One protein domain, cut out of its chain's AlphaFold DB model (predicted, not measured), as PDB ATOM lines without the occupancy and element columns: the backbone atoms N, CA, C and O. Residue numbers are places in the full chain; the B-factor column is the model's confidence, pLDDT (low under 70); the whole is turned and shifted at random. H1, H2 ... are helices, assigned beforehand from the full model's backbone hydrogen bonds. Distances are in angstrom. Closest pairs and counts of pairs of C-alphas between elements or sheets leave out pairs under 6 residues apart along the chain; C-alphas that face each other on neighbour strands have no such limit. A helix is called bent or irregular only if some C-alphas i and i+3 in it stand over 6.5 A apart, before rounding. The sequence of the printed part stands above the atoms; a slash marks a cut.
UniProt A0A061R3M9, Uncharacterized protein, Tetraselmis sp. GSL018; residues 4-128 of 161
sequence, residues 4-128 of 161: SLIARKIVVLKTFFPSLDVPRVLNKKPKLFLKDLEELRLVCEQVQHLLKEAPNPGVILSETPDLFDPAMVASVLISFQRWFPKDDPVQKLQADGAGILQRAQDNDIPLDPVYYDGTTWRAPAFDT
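Overview. This is residues 4 to 128 of the 161 residues of an uncharacterized protein of Tetraselmis sp. GSL018 (UniProt A0A061R3M9). Three helices that run the same way, H1, H4 and H7, follow one another side by side in a staggered relay along the longest axis, and a second row, H2, H5 and H8, crosses over them on one side. Short H6 sits near the middle between the two rows, H3 near the H1 end, and the last stretch passes H7 on the side away from the second row, turning back in a small loop with a short antiparallel pairing of residues 115 to 116 with 121 to 122. The printed part has 125 residues with eight named helices, H1 to H8 in that order, and no named strand: all helix. It is compact, with a radius of gyration of the C-alphas of 14.7 A, yet elongated, spanning 51 by 31 by 26 A.

Arrangement. Start with H1, residues 4 to 16, which touches H4, residues 37 to 50, at a shallow tilt of 14 degrees, the same way; their closest C-alphas, Lys 9 and Leu 37, are 6.2 A apart. H3, residues 30 to 34, touches no helix but is near H1 and H4. H2, residues 22 to 28, touches H5, residues 57 to 63, at a steep tilt of 41 degrees, closest at C-alphas Val 25 and Ser 62, 5.6 A. H4 is the hub, touching three helices: H1; H6, residues 65 to 68, closest at C-alphas Val 47 and Phe 68, 6.7 A; and H7, residues 70 to 83, closest at C-alphas Val 47 and Pro 70, 5.3 A. H7 touches H4 with residues 70 to 74 alone, at a shallow tilt of 17 degrees. H8, residues 89 to 106, is about perpendicular to H7 at 89 degrees, and touches it, closest at C-alphas Phe 80 and Pro 89, 5.3 A. H8 also touches H5, with its residues 93 to 98 alone, closest at C-alphas Ile 60 and Gln 94, 5.9 A. Every O i to N i+4 pair is within hydrogen-bond range in H1, H2, H4, H5 and H7; in H8 it is 12 of 14, in H3 0 of 1 with 2 of 2 O i to N i+3 pairs, and H6 is too short for such a pair.

Along the chain. Find C-alpha 4 at (39.868, -10.681, 295.494); from there H1 runs 18.9 A. H4 begins at C-alpha 37, (43.594, -20.589, 290.734), and runs 20.1 A; H7 runs 19.8 A. H8 runs 20.2 A to C-alpha 106 at (67.802, -14.230, 266.666); it is irregular, with C-alphas 95 and 98 8.9 A apart and a kink of 94 degrees near residue 96.

Size, cuts and confidence. The farthest C-alphas, Ser 4 and Thr 128, are 51.4 A apart. The printed part has no cut, and no link between helices is long. Residues 103 to 108, of which 103 to 106 belong to H8, stand free, and residues 107 to 128 hold no named element. Mean pLDDT of the printed part is 90.4; residues 125 to 128 are under 70.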
ATOM      1  N   SER A   4      39.552  -9.626 294.526       89.94
ATOM      2  CA  SER A   4      39.868 -10.681 295.494       89.94
ATOM      3  C   SER A   4      40.550 -11.867 294.815       89.94
ATOM      4  O   SER A   4      41.565 -12.375 295.296       89.94
ATOM      5  N   LEU A   5      40.041 -12.275 293.650       90.06
ATOM      6  CA  LEU A   5      40.609 -13.375 292.876       90.06
ATOM      7  C   LEU A   5      42.023 -13.051 292.374       90.06
ATOM      8  O   LEU A   5      42.912 -13.897 292.459       90.06
ATOM      9  N   ILE A   6      42.253 -11.828 291.887       90.31
ATOM     10  CA  ILE A   6      43.590 -11.389 291.455       90.31
ATOM     11  C   ILE A   6      44.561 -11.408 292.638       90.31
ATOM     12  O   ILE A   6      45.653 -11.961 292.516       90.31
ATOM     13  N   ALA A   7      44.158 -10.868 293.793       93.19
ATOM     14  CA  ALA A   7      44.990 -10.866 294.993       93.19
ATOM     15  C   ALA A   7      45.398 -12.291 295.402       93.19
ATOM     16  O   ALA A   7      46.571 -12.538 295.670       93.19
ATOM     17  N   ARG A   8      44.470 -13.256 295.355       94.88
ATOM     18  CA  ARG A   8      44.774 -14.674 295.622       94.88
ATOM     19  C   ARG A   8      45.801 -15.249 294.643       94.88
ATOM     20  O   ARG A   8      46.726 -15.927 295.077       94.88
ATOM     21  N   LYS A   9      45.690 -14.949 293.344       95.06
ATOM     22  CA  LYS A   9      46.672 -15.391 292.331       95.06
ATOM     23  C   LYS A   9      48.058 -14.791 292.577       95.06
ATOM     24  O   LYS A   9      49.057 -15.495 292.458       95.06
ATOM     25  N   ILE A  10      48.124 -13.519 292.971       95.44
ATOM     26  CA  ILE A  10      49.385 -12.860 293.347       95.44
ATOM     27  C   ILE A  10      50.000 -13.535 294.577       95.44
ATOM     28  O   ILE A  10      51.204 -13.786 294.586       95.44
ATOM     29  N   VAL A  11      49.186 -13.853 295.589       96.12
ATOM     30  CA  VAL A  11      49.645 -14.578 296.782       96.12
ATOM     31  C   VAL A  11      50.247 -15.923 296.385       96.12
ATOM     32  O   VAL A  11      51.380 -16.183 296.766       96.12
ATOM     33  N   VAL A  12      49.565 -16.719 295.550       96.31
ATOM     34  CA  VAL A  12      50.102 -17.997 295.046       96.31
ATOM     35  C   VAL A  12      51.466 -17.798 294.384       96.31
ATOM     36  O   VAL A  12      52.441 -18.428 294.789       96.31
ATOM     37  N   LEU A  13      51.576 -16.869 293.429       96.31
ATOM     38  CA  LEU A  13      52.843 -16.585 292.747       96.31
ATOM     39  C   LEU A  13      53.967 -16.222 293.725       96.31
ATOM     40  O   LEU A  13      55.090 -16.699 293.577       96.31
ATOM     41  N   LYS A  14      53.672 -15.401 294.738       96.44
ATOM     42  CA  LYS A  14      54.646 -14.982 295.752       96.44
ATOM     43  C   LYS A  14      54.989 -16.072 296.764       96.44
ATOM     44  O   LYS A  14      56.102 -16.056 297.281       96.44
ATOM     45  N   THR A  15      54.085 -17.011 297.027       96.62
ATOM     46  CA  THR A  15      54.358 -18.181 297.869       96.62
ATOM     47  C   THR A  15      55.374 -19.108 297.205       96.62
ATOM     48  O   THR A  15      56.316 -19.537 297.863       96.62
ATOM     49  N   PHE A  16      55.226 -19.379 295.905       96.44
ATOM     50  CA  PHE A  16      56.166 -20.232 295.166       96.44
ATOM     51  C   PHE A  16      57.459 -19.507 294.777       96.44
ATOM     52  O   PHE A  16      58.539 -20.099 294.809       96.44
ATOM     53  N   PHE A  17      57.361 -18.219 294.434       96.94
ATOM     54  CA  PHE A  17      58.468 -17.417 293.915       96.94
ATOM     55  C   PHE A  17      58.548 -16.055 294.634       96.94
ATOM     56  O   PHE A  17      58.125 -15.028 294.093       96.94
ATOM     57  N   PRO A  18      59.123 -15.995 295.851       96.00
ATOM     58  CA  PRO A  18      59.163 -14.763 296.648       96.00
ATOM     59  C   PRO A  18      59.838 -13.580 295.933       96.00
ATOM     60  O   PRO A  18      59.361 -12.441 296.009       96.00
ATOM     61  N   SER A  19      60.901 -13.859 295.171       95.81
ATOM     62  CA  SER A  19      61.678 -12.877 294.400       95.81
ATOM     63  C   SER A  19      61.042 -12.452 293.068       95.81
ATOM     64  O   SER A  19      61.630 -11.655 292.346       95.81
ATOM     65  N   LEU A  20      59.840 -12.937 292.733       96.88
ATOM     66  CA  LEU A  20      59.163 -12.631 291.469       96.88
ATOM     67  C   LEU A  20      58.710 -11.165 291.372       96.88
ATOM     68  O   LEU A  20      57.962 -10.682 292.222       96.88
ATOM     69  N   ASP A  21      59.063 -10.476 290.294       96.50
ATOM     70  CA  ASP A  21      58.506  -9.181 289.904       96.50
ATOM     71  C   ASP A  21      57.148  -9.387 289.210       96.50
ATOM     72  O   ASP A  21      57.033  -9.545 287.992       96.50
ATOM     73  N   VAL A  22      56.096  -9.425 290.028       95.00
ATOM     74  CA  VAL A  22      54.715  -9.637 289.577       95.00
ATOM     75  C   VAL A  22      54.251  -8.565 288.576       95.00
ATOM     76  O   VAL A  22      53.694  -8.958 287.549       95.00
ATOM     77  N   PRO A  23      54.467  -7.250 288.801       94.38
ATOM     78  CA  PRO A  23      54.142  -6.228 287.805       94.38
ATOM     79  C   PRO A  23      54.765  -6.494 286.430       94.38
ATOM     80  O   PRO A  23      54.070  -6.424 285.414       94.38
ATOM     81  N   ARG A  24      56.055  -6.852 286.380       94.44
ATOM     82  CA  ARG A  24      56.734  -7.172 285.115       94.44
ATOM     83  C   ARG A  24      56.114  -8.388 284.425       94.44
ATOM     84  O   ARG A  24      55.863  -8.337 283.219       94.44
ATOM     85  N   VAL A  25      55.834  -9.455 285.175       94.44
ATOM     86  CA  VAL A  25      55.188 -10.670 284.648       94.44
ATOM     87  C   VAL A  25      53.792 -10.366 284.112       94.44
ATOM     88  O   VAL A  25      53.461 -10.795 283.010       94.44
ATOM     89  N   LEU A  26      52.989  -9.599 284.851       91.94
ATOM     90  CA  LEU A  26      51.631  -9.233 284.451       91.94
ATOM     91  C   LEU A  26      51.622  -8.442 283.136       91.94
ATOM     92  O   LEU A  26      50.790  -8.711 282.274       91.94
ATOM     93  N   ASN A  27      52.575  -7.523 282.962       93.12
ATOM     94  CA  ASN A  27      52.697  -6.727 281.742       93.12
ATOM     95  C   ASN A  27      53.090  -7.571 280.521       93.12
ATOM     96  O   ASN A  27      52.564  -7.360 279.432       93.12
ATOM     97  N   LYS A  28      54.004  -8.534 280.689       92.56
ATOM     98  CA  LYS A  28      54.501  -9.374 279.586       92.56
ATOM     99  C   LYS A  28      53.603 -10.577 279.276       92.56
ATOM    100  O   LYS A  28      53.477 -10.966 278.121       92.56
ATOM    101  N   LYS A  29      52.976 -11.180 280.290       92.69
ATOM    102  CA  LYS A  29      52.163 -12.402 280.167       92.69
ATOM    103  C   LYS A  29      50.850 -12.287 280.958       92.69
ATOM    104  O   LYS A  29      50.603 -13.076 281.872       92.69
ATOM    105  N   PRO A  30      49.941 -11.368 280.579       91.62
ATOM    106  CA  PRO A  30      48.678 -11.154 281.296       91.62
ATOM    107  C   PRO A  30      47.775 -12.394 281.294       91.62
ATOM    108  O   PRO A  30      47.027 -12.624 282.243       91.62
ATOM    109  N   LYS A  31      47.892 -13.250 280.266       91.19
ATOM    110  CA  LYS A  31      47.159 -14.521 280.155       91.19
ATOM    111  C   LYS A  31      47.405 -15.465 281.338       91.19
ATOM    112  O   LYS A  31      46.538 -16.278 281.636       91.19
ATOM    113  N   LEU A  32      48.538 -15.340 282.036       90.38
ATOM    114  CA  LEU A  32      48.823 -16.116 283.245       90.38
ATOM    115  C   LEU A  32      47.743 -15.906 284.320       90.38
ATOM    116  O   LEU A  32      47.325 -16.856 284.973       90.38
ATOM    117  N   PHE A  33      47.229 -14.680 284.447       90.12
ATOM    118  CA  PHE A  33      46.200 -14.321 285.425       90.12
ATOM    119  C   PHE A  33      44.783 -14.689 284.985       90.12
ATOM    120  O   PHE A  33      43.849 -14.543 285.776       90.12
ATOM    121  N   LEU A  34      44.608 -15.180 283.757       91.44
ATOM    122  CA  LEU A  34      43.333 -15.701 283.272       91.44
ATOM    123  C   LEU A  34      43.134 -17.177 283.635       91.44
ATOM    124  O   LEU A  34      41.993 -17.616 283.666       91.44
ATOM    125  N   LYS A  35      44.209 -17.909 283.964       90.38
ATOM    126  CA  LYS A  35      44.143 -19.303 284.432       90.38
ATOM    127  C   LYS A  35      43.357 -19.426 285.726       90.38
ATOM    128  O   LYS A  35      43.397 -18.504 286.549       90.38
ATOM    129  N   ASP A  36      42.717 -20.563 285.945       94.06
ATOM    130  CA  ASP A  36      42.075 -20.830 287.229       94.06
ATOM    131  C   ASP A  36      43.109 -20.918 288.355       94.06
ATOM    132  O   ASP A  36      44.294 -21.166 288.130       94.06
ATOM    133  N   LEU A  37      42.678 -20.652 289.592       94.56
ATOM    134  CA  LEU A  37      43.594 -20.589 290.734       94.56
ATOM    135  C   LEU A  37      44.320 -21.927 290.955       94.56
ATOM    136  O   LEU A  37      45.522 -21.934 291.213       94.56
ATOM    137  N   GLU A  38      43.602 -23.041 290.802       95.06
ATOM    138  CA  GLU A  38      44.163 -24.391 290.923       95.06
ATOM    139  C   GLU A  38      45.131 -24.719 289.783       95.06
ATOM    140  O   GLU A  38      46.214 -25.245 290.028       95.06
ATOM    141  N   GLU A  39      44.799 -24.335 288.548       94.69
ATOM    142  CA  GLU A  39      45.705 -24.496 287.406       94.69
ATOM    143  C   GLU A  39      46.991 -23.688 287.589       94.69
ATOM    144  O   GLU A  39      48.084 -24.174 287.306       94.69
ATOM    145  N   LEU A  40      46.872 -22.448 288.076       95.75
ATOM    146  CA  LEU A  40      48.020 -21.600 288.362       95.75
ATOM    147  C   LEU A  40      48.909 -22.231 289.436       95.75
ATOM    148  O   LEU A  40      50.130 -22.214 289.293       95.75
ATOM    149  N   ARG A  41      48.311 -22.803 290.488       96.44
ATOM    150  CA  ARG A  41      49.046 -23.502 291.544       96.44
ATOM    151  C   ARG A  41      49.812 -24.702 290.988       96.44
ATOM    152  O   ARG A  41      51.015 -24.784 291.213       96.44
ATOM    153  N   LEU A  42      49.156 -25.556 290.202       95.06
ATOM    154  CA  LEU A  42      49.787 -26.725 289.581       95.06
ATOM    155  C   LEU A  42      50.962 -26.329 288.675       95.06
ATOM    156  O   LEU A  42      52.029 -26.937 288.722       95.06
ATOM    157  N   VAL A  43      50.786 -25.275 287.875       94.62
ATOM    158  CA  VAL A  43      51.858 -24.718 287.042       94.62
ATOM    159  C   VAL A  43      53.031 -24.252 287.905       94.62
ATOM    160  O   VAL A  43      54.177 -24.568 287.593       94.62
ATOM    161  N   CYS A  44      52.767 -23.529 288.997       96.44
ATOM    162  CA  CYS A  44      53.820 -23.047 289.892       96.44
ATOM    163  C   CYS A  44      54.581 -24.199 290.559       96.44
ATOM    164  O   CYS A  44      55.806 -24.139 290.620       96.44
ATOM    165  N   GLU A  45      53.888 -25.252 290.995       96.06
ATOM    166  CA  GLU A  45      54.504 -26.457 291.567       96.06
ATOM    167  C   GLU A  45      55.441 -27.140 290.564       96.06
ATOM    168  O   GLU A  45      56.596 -27.426 290.879       96.06
ATOM    169  N   GLN A  46      54.978 -27.345 289.328       95.12
ATOM    170  CA  GLN A  46      55.780 -27.985 288.283       95.12
ATOM    171  C   GLN A  46      56.999 -27.141 287.892       95.12
ATOM    172  O   GLN A  46      58.109 -27.663 287.790       95.12
ATOM    173  N   VAL A  47      56.818 -25.830 287.711       96.44
ATOM    174  CA  VAL A  47      57.919 -24.910 287.390       96.44
ATOM    175  C   VAL A  47      58.923 -24.834 288.541       96.44
ATOM    176  O   VAL A  47      60.128 -24.877 288.299       96.44
ATOM    177  N   GLN A  48      58.459 -24.768 289.792       96.12
ATOM    178  CA  GLN A  48      59.342 -24.761 290.958       96.12
ATOM    179  C   GLN A  48      60.140 -26.064 291.053       96.12
ATOM    180  O   GLN A  48      61.334 -26.016 291.335       96.12
ATOM    181  N   HIS A  49      59.521 -27.212 290.765       95.06
ATOM    182  CA  HIS A  49      60.239 -28.482 290.724       95.06
ATOM    183  C   HIS A  49      61.331 -28.471 289.642       95.06
ATOM    184  O   HIS A  49      62.458 -28.897 289.912       95.06
ATOM    185  N   LEU A  50      61.035 -27.991 288.433       94.75
ATOM    186  CA  LEU A  50      62.016 -27.932 287.342       94.75
ATOM    187  C   LEU A  50      63.173 -26.969 287.644       94.75
ATOM    188  O   LEU A  50      64.307 -27.227 287.250       94.75
ATOM    189  N   LEU A  51      62.904 -25.888 288.377       95.31
ATOM    190  CA  LEU A  51      63.886 -24.870 288.756       95.31
ATOM    191  C   LEU A  51      64.388 -25.021 290.199       95.31
ATOM    192  O   LEU A  51      64.904 -24.061 290.763       95.31
ATOM    193  N   LYS A  52      64.254 -26.201 290.814       93.12
ATOM    194  CA  LYS A  52      64.573 -26.408 292.239       93.12
ATOM    195  C   LYS A  52      66.029 -26.093 292.608       93.12
ATOM    196  O   LYS A  52      66.296 -25.700 293.736       93.12
ATOM    197  N   GLU A  53      66.949 -26.254 291.657       92.00
ATOM    198  CA  GLU A  53      68.381 -25.982 291.843       92.00
ATOM    199  C   GLU A  53      68.730 -24.505 291.565       92.00
ATOM    200  O   GLU A  53      69.869 -24.079 291.758       92.00
ATOM    201  N   ALA A  54      67.763 -23.696 291.108       92.62
ATOM    202  CA  ALA A  54      67.968 -22.271 290.902       92.62
ATOM    203  C   ALA A  54      67.964 -21.556 292.263       92.62
ATOM    204  O   ALA A  54      67.011 -21.705 293.028       92.62
ATOM    205  N   PRO A  55      68.960 -20.707 292.563       90.56
ATOM    206  CA  PRO A  55      68.970 -19.951 293.810       90.56
ATOM    207  C   PRO A  55      67.840 -18.913 293.864       90.56
ATOM    208  O   PRO A  55      67.332 -18.615 294.940       90.56
ATOM    209  N   ASN A  56      67.444 -18.347 292.717       91.81
ATOM    210  CA  ASN A  56      66.433 -17.295 292.629       91.81
ATOM    211  C   ASN A  56      65.507 -17.502 291.412       91.81
ATOM    212  O   ASN A  56      65.505 -16.674 290.492       91.81
ATOM    213  N   PRO A  57      64.658 -18.550 291.409       94.12
ATOM    214  CA  PRO A  57      63.785 -18.865 290.275       94.12
ATOM    215  C   PRO A  57      62.818 -17.723 289.934       94.12
ATOM    216  O   PRO A  57      62.510 -17.497 288.767       94.12
ATOM    217  N   GLY A  58      62.394 -16.930 290.926       94.75
ATOM    218  CA  GLY A  58      61.552 -15.755 290.692       94.75
ATOM    219  C   GLY A  58      62.198 -14.706 289.782       94.75
ATOM    220  O   GLY A  58      61.494 -14.079 288.994       94.75
ATOM    221  N   VAL A  59      63.524 -14.546 289.815       94.25
ATOM    222  CA  VAL A  59      64.238 -13.613 288.925       94.25
ATOM    223  C   VAL A  59      64.188 -14.113 287.480       94.25
ATOM    224  O   VAL A  59      63.789 -13.357 286.596       94.25
ATOM    225  N   ILE A  60      64.461 -15.406 287.262       94.44
ATOM    226  CA  ILE A  60      64.370 -16.059 285.942       94.44
ATOM    227  C   ILE A  60      62.982 -15.832 285.329       94.44
ATOM    228  O   ILE A  60      62.851 -15.369 284.196       94.44
ATOM    229  N   LEU A  61      61.936 -16.110 286.111       95.94
ATOM    230  CA  LEU A  61      60.541 -15.989 285.685       95.94
ATOM    231  C   LEU A  61      60.104 -14.536 285.457       95.94
ATOM    232  O   LEU A  61      59.221 -14.272 284.644       95.94
ATOM    233  N   SER A  62      60.725 -13.582 286.150       95.19
ATOM    234  CA  SER A  62      60.473 -12.155 285.935       95.19
ATOM    235  C   SER A  62      61.027 -11.687 284.595       95.19
ATOM    236  O   SER A  62      60.386 -10.918 283.878       95.19
ATOM    237  N   GLU A  63      62.234 -12.134 284.252       93.06
ATOM    238  CA  GLU A  63      62.905 -11.773 283.006       93.06
ATOM    239  C   GLU A  63      62.276 -12.469 281.801       93.06
ATOM    240  O   GLU A  63      62.001 -11.804 280.791       93.06
ATOM    241  N   THR A  64      61.947 -13.755 281.970       93.31
ATOM    242  CA  THR A  64      61.374 -14.629 280.939       93.31
ATOM    243  C   THR A  64      60.040 -15.244 281.397       93.31
ATOM    244  O   THR A  64      59.984 -16.421 281.757       93.31
ATOM    245  N   PRO A  65      58.924 -14.489 281.362       93.88
ATOM    246  CA  PRO A  65      57.620 -14.980 281.824       93.88
ATOM    247  C   PRO A  65      57.066 -16.181 281.056       93.88
ATOM    248  O   PRO A  65      56.177 -16.868 281.554       93.88
ATOM    249  N   ASP A  66      57.560 -16.466 279.851       92.00
ATOM    250  CA  ASP A  66      57.153 -17.658 279.099       92.00
ATOM    251  C   ASP A  66      57.549 -18.971 279.770       92.00
ATOM    252  O   ASP A  66      56.911 -19.992 279.528       92.00
ATOM    253  N   LEU A  67      58.485 -18.916 280.717       95.00
ATOM    254  CA  LEU A  67      58.862 -20.025 281.589       95.00
ATOM    255  C   LEU A  67      57.831 -20.322 282.697       95.00
ATOM    256  O   LEU A  67      58.019 -21.247 283.474       95.00
ATOM    257  N   PHE A  68      56.697 -19.609 282.746       95.00
ATOM    258  CA  PHE A  68      55.501 -20.075 283.466       95.00
ATOM    259  C   PHE A  68      54.743 -21.195 282.726       95.00
ATOM    260  O   PHE A  68      53.605 -21.507 283.066       95.00
ATOM    261  N   ASP A  69      55.342 -21.785 281.697       94.06
ATOM    262  CA  ASP A  69      54.898 -23.031 281.088       94.06
ATOM    263  C   ASP A  69      55.919 -24.142 281.412       94.06
ATOM    264  O   ASP A  69      57.071 -24.049 280.974       94.06
ATOM    265  N   PRO A  70      55.535 -25.188 282.165       94.81
ATOM    266  CA  PRO A  70      56.413 -26.309 282.499       94.81
ATOM    267  C   PRO A  70      57.050 -26.980 281.274       94.81
ATOM    268  O   PRO A  70      58.222 -27.356 281.326       94.81
ATOM    269  N   ALA A  71      56.317 -27.081 280.159       93.69
ATOM    270  CA  ALA A  71      56.846 -27.649 278.922       93.69
ATOM    271  C   ALA A  71      57.968 -26.771 278.352       93.69
ATOM    272  O   ALA A  71      59.020 -27.270 277.954       93.69
ATOM    273  N   MET A  72      57.776 -25.451 278.378       94.75
ATOM    274  CA  MET A  72      58.790 -24.496 277.938       94.75
ATOM    275  C   MET A  72      60.036 -24.564 278.824       94.75
ATOM    276  O   MET A  72      61.148 -24.598 278.307       94.75
ATOM    277  N   VAL A  73      59.877 -24.646 280.150       95.88
ATOM    278  CA  VAL A  73      61.019 -24.794 281.068       95.88
ATOM    279  C   VAL A  73      61.808 -26.058 280.750       95.88
ATOM    280  O   VAL A  73      63.023 -25.988 280.592       95.88
ATOM    281  N   ALA A  74      61.137 -27.201 280.607       94.75
ATOM    282  CA  ALA A  74      61.809 -28.453 280.281       94.75
ATOM    283  C   ALA A  74      62.534 -28.392 278.928       94.75
ATOM    284  O   ALA A  74      63.692 -28.797 278.830       94.75
ATOM    285  N   SER A  75      61.879 -27.834 277.909       94.25
ATOM    286  CA  SER A  75      62.456 -27.618 276.581       94.25
ATOM    287  C   SER A  75      63.725 -26.767 276.644       94.25
ATOM    288  O   SER A  75      64.757 -27.135 276.077       94.25
ATOM    289  N   VAL A  76      63.691 -25.674 277.408       94.94
ATOM    290  CA  VAL A  76      64.844 -24.796 277.617       94.94
ATOM    291  C   VAL A  76      65.964 -25.509 278.364       94.94
ATOM    292  O   VAL A  76      67.105 -25.452 277.915       94.94
ATOM    293  N   LEU A  77      65.671 -26.216 279.457       94.69
ATOM    294  CA  LEU A  77      66.694 -26.919 280.239       94.69
ATOM    295  C   LEU A  77      67.388 -28.020 279.426       94.69
ATOM    296  O   LEU A  77      68.614 -28.113 279.458       94.69
ATOM    297  N   ILE A  78      66.631 -28.801 278.650       92.12
ATOM    298  CA  ILE A  78      67.186 -29.829 277.756       92.12
ATOM    299  C   ILE A  78      68.037 -29.182 276.655       92.12
ATOM    300  O   ILE A  78      69.161 -29.621 276.398       92.12
ATOM    301  N   SER A  79      67.546 -28.090 276.062       91.19
ATOM    302  CA  SER A  79      68.293 -27.343 275.046       91.19
ATOM    303  C   SER A  79      69.602 -26.798 275.608       91.19
ATOM    304  O   SER A  79      70.651 -26.948 274.989       91.19
ATOM    305  N   PHE A  80      69.572 -26.229 276.815       91.88
ATOM    306  CA  PHE A  80      70.750 -25.704 277.497       91.88
ATOM    307  C   PHE A  80      71.744 -26.812 277.824       91.88
ATOM    308  O   PHE A  80      72.935 -26.634 277.584       91.88
ATOM    309  N   GLN A  81      71.275 -27.964 278.303       91.56
ATOM    310  CA  GLN A  81      72.131 -29.121 278.551       91.56
ATOM    311  C   GLN A  81      72.823 -29.593 277.264       91.56
ATOM    312  O   GLN A  81      73.995 -29.960 277.285       91.56
ATOM    313  N   ARG A  82      72.131 -29.539 276.121       86.56
ATOM    314  CA  ARG A  82      72.712 -29.874 274.815       86.56
ATOM    315  C   ARG A  82      73.703 -28.818 274.320       86.56
ATOM    316  O   ARG A  82      74.754 -29.175 273.792       86.56
ATOM    317  N   TRP A  83      73.383 -27.532 274.455       87.69
ATOM    318  CA  TRP A  83      74.247 -26.434 274.004       87.69
ATOM    319  C   TRP A  83      75.482 -26.256 274.899       87.69
ATOM    320  O   TRP A  83      76.541 -25.852 274.416       87.69
ATOM    321  N   PHE A  84      75.359 -26.590 276.186       88.75
ATOM    322  CA  PHE A  84      76.382 -26.421 277.216       88.75
ATOM    323  C   PHE A  84      76.553 -27.706 278.051       88.75
ATOM    324  O   PHE A  84      76.280 -27.710 279.247       88.75
ATOM    325  N   PRO A  85      77.069 -28.808 277.472       88.00
ATOM    326  CA  PRO A  85      77.085 -30.132 278.116       88.00
ATOM    327  C   PRO A  85      77.975 -30.251 279.363       88.00
ATOM    328  O   PRO A  85      77.968 -31.286 280.024       88.00
ATOM    329  N   LYS A  86      78.780 -29.227 279.664       90.38
ATOM    330  CA  LYS A  86      79.653 -29.168 280.846       90.38
ATOM    331  C   LYS A  86      79.105 -28.268 281.954       90.38
ATOM    332  O   LYS A  86      79.656 -28.290 283.051       90.38
ATOM    333  N   ASP A  87      78.074 -27.483 281.654       88.94
ATOM    334  CA  ASP A  87      77.477 -26.532 282.585       88.94
ATOM    335  C   ASP A  87      76.171 -27.115 283.138       88.94
ATOM    336  O   ASP A  87      75.467 -27.861 282.454       88.94
ATOM    337  N   ASP A  88      75.811 -26.739 284.366       91.50
ATOM    338  CA  ASP A  88      74.469 -27.011 284.874       91.50
ATOM    339  C   ASP A  88      73.448 -26.102 284.153       91.50
ATOM    340  O   ASP A  88      73.607 -24.870 284.156       91.50
ATOM    341  N   PRO A  89      72.399 -26.661 283.521       93.44
ATOM    342  CA  PRO A  89      71.469 -25.881 282.709       93.44
ATOM    343  C   PRO A  89      70.655 -24.883 283.539       93.44
ATOM    344  O   PRO A  89      70.339 -23.801 283.045       93.44
ATOM    345  N   VAL A  90      70.350 -25.201 284.802       94.00
ATOM    346  CA  VAL A  90      69.574 -24.330 285.694       94.00
ATOM    347  C   VAL A  90      70.423 -23.138 286.136       94.00
ATOM    348  O   VAL A  90      69.961 -21.998 286.091       94.00
ATOM    349  N   GLN A  91      71.689 -23.366 286.487       92.31
ATOM    350  CA  GLN A  91      72.630 -22.290 286.804       92.31
ATOM    351  C   GLN A  91      72.894 -21.396 285.590       92.31
ATOM    352  O   GLN A  91      72.920 -20.170 285.715       92.31
ATOM    353  N   LYS A  92      73.036 -21.987 284.398       91.19
ATOM    354  CA  LYS A  92      73.208 -21.231 283.153       91.19
ATOM    355  C   LYS A  92      71.987 -20.362 282.846       91.19
ATOM    356  O   LYS A  92      72.141 -19.200 282.467       91.19
ATOM    357  N   LEU A  93      70.788 -20.900 283.071       93.19
ATOM    358  CA  LEU A  93      69.526 -20.174 282.948       93.19
ATOM    359  C   LEU A  93      69.419 -19.027 283.966       93.19
ATOM    360  O   LEU A  93      68.974 -17.939 283.613       93.19
ATOM    361  N   GLN A  94      69.867 -19.235 285.206       92.44
ATOM    362  CA  GLN A  94      69.906 -18.193 286.236       92.44
ATOM    363  C   GLN A  94      70.873 -17.052 285.894       92.44
ATOM    364  O   GLN A  94      70.607 -15.911 286.270       92.44
ATOM    365  N   ALA A  95      71.992 -17.363 285.238       91.12
ATOM    366  CA  ALA A  95      73.057 -16.404 284.961       91.12
ATOM    367  C   ALA A  95      72.767 -15.493 283.755       91.12
ATOM    368  O   ALA A  95      73.015 -14.294 283.835       91.12
ATOM    369  N   ASP A  96      72.278 -16.049 282.639       89.25
ATOM    370  CA  ASP A  96      71.992 -15.290 281.406       89.25
ATOM    371  C   ASP A  96      70.885 -15.955 280.563       89.25
ATOM    372  O   ASP A  96      70.963 -16.053 279.337       89.25
ATOM    373  N   GLY A  97      69.845 -16.478 281.215       85.81
ATOM    374  CA  GLY A  97      68.771 -17.210 280.545       85.81
ATOM    375  C   GLY A  97      68.069 -16.405 279.455       85.81
ATOM    376  O   GLY A  97      67.976 -16.856 278.313       85.81
ATOM    377  N   ALA A  98      67.625 -15.190 279.785       88.62
ATOM    378  CA  ALA A  98      66.932 -14.313 278.843       88.62
ATOM    379  C   ALA A  98      67.812 -13.947 277.637       88.62
ATOM    380  O   ALA A  98      67.346 -13.981 276.498       88.62
ATOM    381  N   GLY A  99      69.094 -13.645 277.868       89.12
ATOM    382  CA  GLY A  99      70.032 -13.308 276.802       89.12
ATOM    383  C   GLY A  99      70.330 -14.495 275.890       89.12
ATOM    384  O   GLY A  99      70.351 -14.338 274.669       89.12
ATOM    385  N   ILE A 100      70.528 -15.693 276.451       88.44
ATOM    386  CA  ILE A 100      70.747 -16.917 275.667       88.44
ATOM    387  C   ILE A 100      69.520 -17.237 274.809       88.44
ATOM    388  O   ILE A 100      69.681 -17.531 273.628       88.44
ATOM    389  N   LEU A 101      68.312 -17.148 275.373       91.00
ATOM    390  CA  LEU A 101      67.073 -17.421 274.642       91.00
ATOM    391  C   LEU A 101      66.835 -16.416 273.515       91.00
ATOM    392  O   LEU A 101      66.508 -16.827 272.405       91.00
ATOM    393  N   GLN A 102      67.073 -15.126 273.767       89.31
ATOM    394  CA  GLN A 102      66.987 -14.104 272.725       89.31
ATOM    395  C   GLN A 102      67.972 -14.398 271.589       89.31
ATOM    396  O   GLN A 102      67.585 -14.415 270.428       89.31
ATOM    397  N   ARG A 103      69.233 -14.717 271.910       87.56
ATOM    398  CA  ARG A 103      70.238 -15.059 270.891       87.56
ATOM    399  C   ARG A 103      69.882 -16.327 270.123       87.56
ATOM    400  O   ARG A 103      70.159 -16.392 268.930       87.56
ATOM    401  N   ALA A 104      69.295 -17.324 270.783       88.31
ATOM    402  CA  ALA A 104      68.810 -18.526 270.116       88.31
ATOM    403  C   ALA A 104      67.726 -18.175 269.090       88.31
ATOM    404  O   ALA A 104      67.834 -18.578 267.935       88.31
ATOM    405  N   GLN A 105      66.754 -17.349 269.482       88.75
ATOM    406  CA  GLN A 105      65.711 -16.856 268.589       88.75
ATOM    407  C   GLN A 105      66.281 -16.034 267.421       88.75
ATOM    408  O   GLN A 105      65.928 -16.292 266.277       88.75
ATOM    409  N   ASP A 106      67.196 -15.099 267.688       89.31
ATOM    410  CA  ASP A 106      67.802 -14.230 266.666       89.31
ATOM    411  C   ASP A 106      68.636 -15.005 265.627       89.31
ATOM    412  O   ASP A 106      68.931 -14.483 264.554       89.31
ATOM    413  N   ASN A 107      69.058 -16.232 265.954       86.56
ATOM    414  CA  ASN A 107      69.844 -17.106 265.080       86.56
ATOM    415  C   ASN A 107      69.048 -18.333 264.595       86.56
ATOM    416  O   ASN A 107      69.662 -19.299 264.139       86.56
ATOM    417  N   ASP A 108      67.717 -18.318 264.722       88.06
ATOM    418  CA  ASP A 108      66.821 -19.412 264.321       88.06
ATOM    419  C   ASP A 108      67.218 -20.781 264.912       88.06
ATOM    420  O   ASP A 108      67.066 -21.830 264.285       88.06
ATOM    421  N   ILE A 109      67.752 -20.782 266.137       84.19
ATOM    422  CA  ILE A 109      68.141 -21.997 266.852       84.19
ATOM    423  C   ILE A 109      66.900 -22.540 267.573       84.19
ATOM    424  O   ILE A 109      66.433 -21.916 268.532       84.19
ATOM    425  N   PRO A 110      66.359 -23.700 267.161       86.50
ATOM    426  CA  PRO A 110      65.155 -24.238 267.769       86.50
ATOM    427  C   PRO A 110      65.439 -24.788 269.169       86.50
ATOM    428  O   PRO A 110      66.479 -25.407 269.423       86.50
ATOM    429  N   LEU A 111      64.468 -24.617 270.064       89.19
ATOM    430  CA  LEU A 111      64.425 -25.348 271.325       89.19
ATOM    431  C   LEU A 111      63.981 -26.794 271.085       89.19
ATOM    432  O   LEU A 111      63.238 -27.087 270.146       89.19
ATOM    433  N   ASP A 112      64.436 -27.700 271.942       88.38
ATOM    434  CA  ASP A 112      64.079 -29.109 271.852       88.38
ATOM    435  C   ASP A 112      62.587 -29.325 272.116       88.38
ATOM    436  O   ASP A 112      62.083 -28.889 273.154       88.38
ATOM    437  N   PRO A 113      61.855 -30.014 271.224       87.56
ATOM    438  CA  PRO A 113      60.479 -30.387 271.507       87.56
ATOM    439  C   PRO A 113      60.452 -31.338 272.706       87.56
ATOM    440  O   PRO A 113      61.306 -32.214 272.829       87.56
ATOM    441  N   VAL A 114      59.459 -31.190 273.580       90.69
ATOM    442  CA  VAL A 114      59.325 -32.035 274.773       90.69
ATOM    443  C   VAL A 114      57.937 -32.641 274.887       90.69
ATOM    444  O   VAL A 114      56.949 -32.068 274.432       90.69
ATOM    445  N   TYR A 115      57.869 -33.804 275.524       88.06
ATOM    446  CA  TYR A 115      56.641 -34.474 275.925       88.06
ATOM    447  C   TYR A 115      56.757 -34.937 277.381       88.06
ATOM    448  O   TYR A 115      57.854 -35.139 277.906       88.06
ATOM    449  N   TYR A 116      55.613 -35.089 278.039       85.06
ATOM    450  CA  TYR A 116      55.538 -35.611 279.398       85.06
ATOM    451  C   TYR A 116      55.191 -37.100 279.353       85.06
ATOM    452  O   TYR A 116      54.188 -37.477 278.749       85.06
ATOM    453  N   ASP A 117      56.011 -37.949 279.975       84.25
ATOM    454  CA  ASP A 117      55.812 -39.409 279.981       84.25
ATOM    455  C   ASP A 117      54.923 -39.910 281.139       84.25
ATOM    456  O   ASP A 117      54.771 -41.113 281.336       84.25
ATOM    457  N   GLY A 118      54.346 -38.988 281.916       80.44
ATOM    458  CA  GLY A 118      53.598 -39.283 283.141       80.44
ATOM    459  C   GLY A 118      54.436 -39.175 284.418       80.44
ATOM    460  O   GLY A 118      53.871 -39.143 285.507       80.44
ATOM    461  N   THR A 119      55.763 -39.087 284.299       82.75
ATOM    462  CA  THR A 119      56.688 -38.943 285.432       82.75
ATOM    463  C   THR A 119      57.618 -37.745 285.269       82.75
ATOM    464  O   THR A 119      57.746 -36.935 286.185       82.75
ATOM    465  N   THR A 120      58.227 -37.584 284.097       82.88
ATOM    466  CA  THR A 120      59.228 -36.562 283.808       82.88
ATOM    467  C   THR A 120      59.050 -35.999 282.402       82.88
ATOM    468  O   THR A 120      58.472 -36.625 281.509       82.88
ATOM    469  N   TRP A 121      59.566 -34.792 282.202       85.62
ATOM    470  CA  TRP A 121      59.656 -34.194 280.881       85.62
ATOM    471  C   TRP A 121      60.832 -34.799 280.120       85.62
ATOM    472  O   TRP A 121      61.951 -34.858 280.631       85.62
ATOM    473  N   ARG A 122      60.581 -35.236 278.887       81.44
ATOM    474  CA  ARG A 122      61.603 -35.775 277.988       81.44
ATOM    475  C   ARG A 122      61.548 -35.073 276.646       81.44
ATOM    476  O   ARG A 122      60.480 -34.687 276.186       81.44
ATOM    477  N   ALA A 123      62.696 -34.973 275.996       81.44
ATOM    478  CA  ALA A 123      62.758 -34.717 274.567       81.44
ATOM    479  C   ALA A 123      62.858 -36.060 273.827       81.44
ATOM    480  O   ALA A 123      63.418 -37.017 274.379       81.44
ATOM    481  N   PRO A 124      62.333 -36.175 272.595       72.44
ATOM    482  CA  PRO A 124      62.720 -37.277 271.734       72.44
ATOM    483  C   PRO A 124      64.241 -37.216 271.597       72.44
ATOM    484  O   PRO A 124      64.801 -36.172 271.260       72.44
ATOM    485  N   ALA A 125      64.916 -38.318 271.923       54.16
ATOM    486  CA  ALA A 125      66.331 -38.432 271.636       54.16
ATOM    487  C   ALA A 125      66.473 -38.303 270.118       54.16
ATOM    488  O   ALA A 125      66.096 -39.213 269.381       54.16
ATOM    489  N   PHE A 126      66.968 -37.163 269.637       47.62
ATOM    490  CA  PHE A 126      67.631 -37.172 268.346       47.62
ATOM    491  C   PHE A 126      68.812 -38.117 268.531       47.62
ATOM    492  O   PHE A 126      69.684 -37.854 269.359       47.62
ATOM    493  N   ASP A 127      68.732 -39.266 267.867       38.94
ATOM    494  CA  ASP A 127      69.698 -40.350 267.951       38.94
ATOM    495  C   ASP A 127      71.118 -39.778 267.860       38.94
ATOM    496  O   ASP A 127      71.499 -39.158 266.867       38.94
ATOM    497  N   THR A 128      71.888 -39.934 268.931       45.03
ATOM    498  CA  THR A 128      73.261 -39.438 269.066       45.03
ATOM    499  C   THR A 128      74.263 -40.216 268.205       45.03
ATOM    500  O   THR A 128      75.468 -40.014 268.343       45.03
TER     501      THR A 128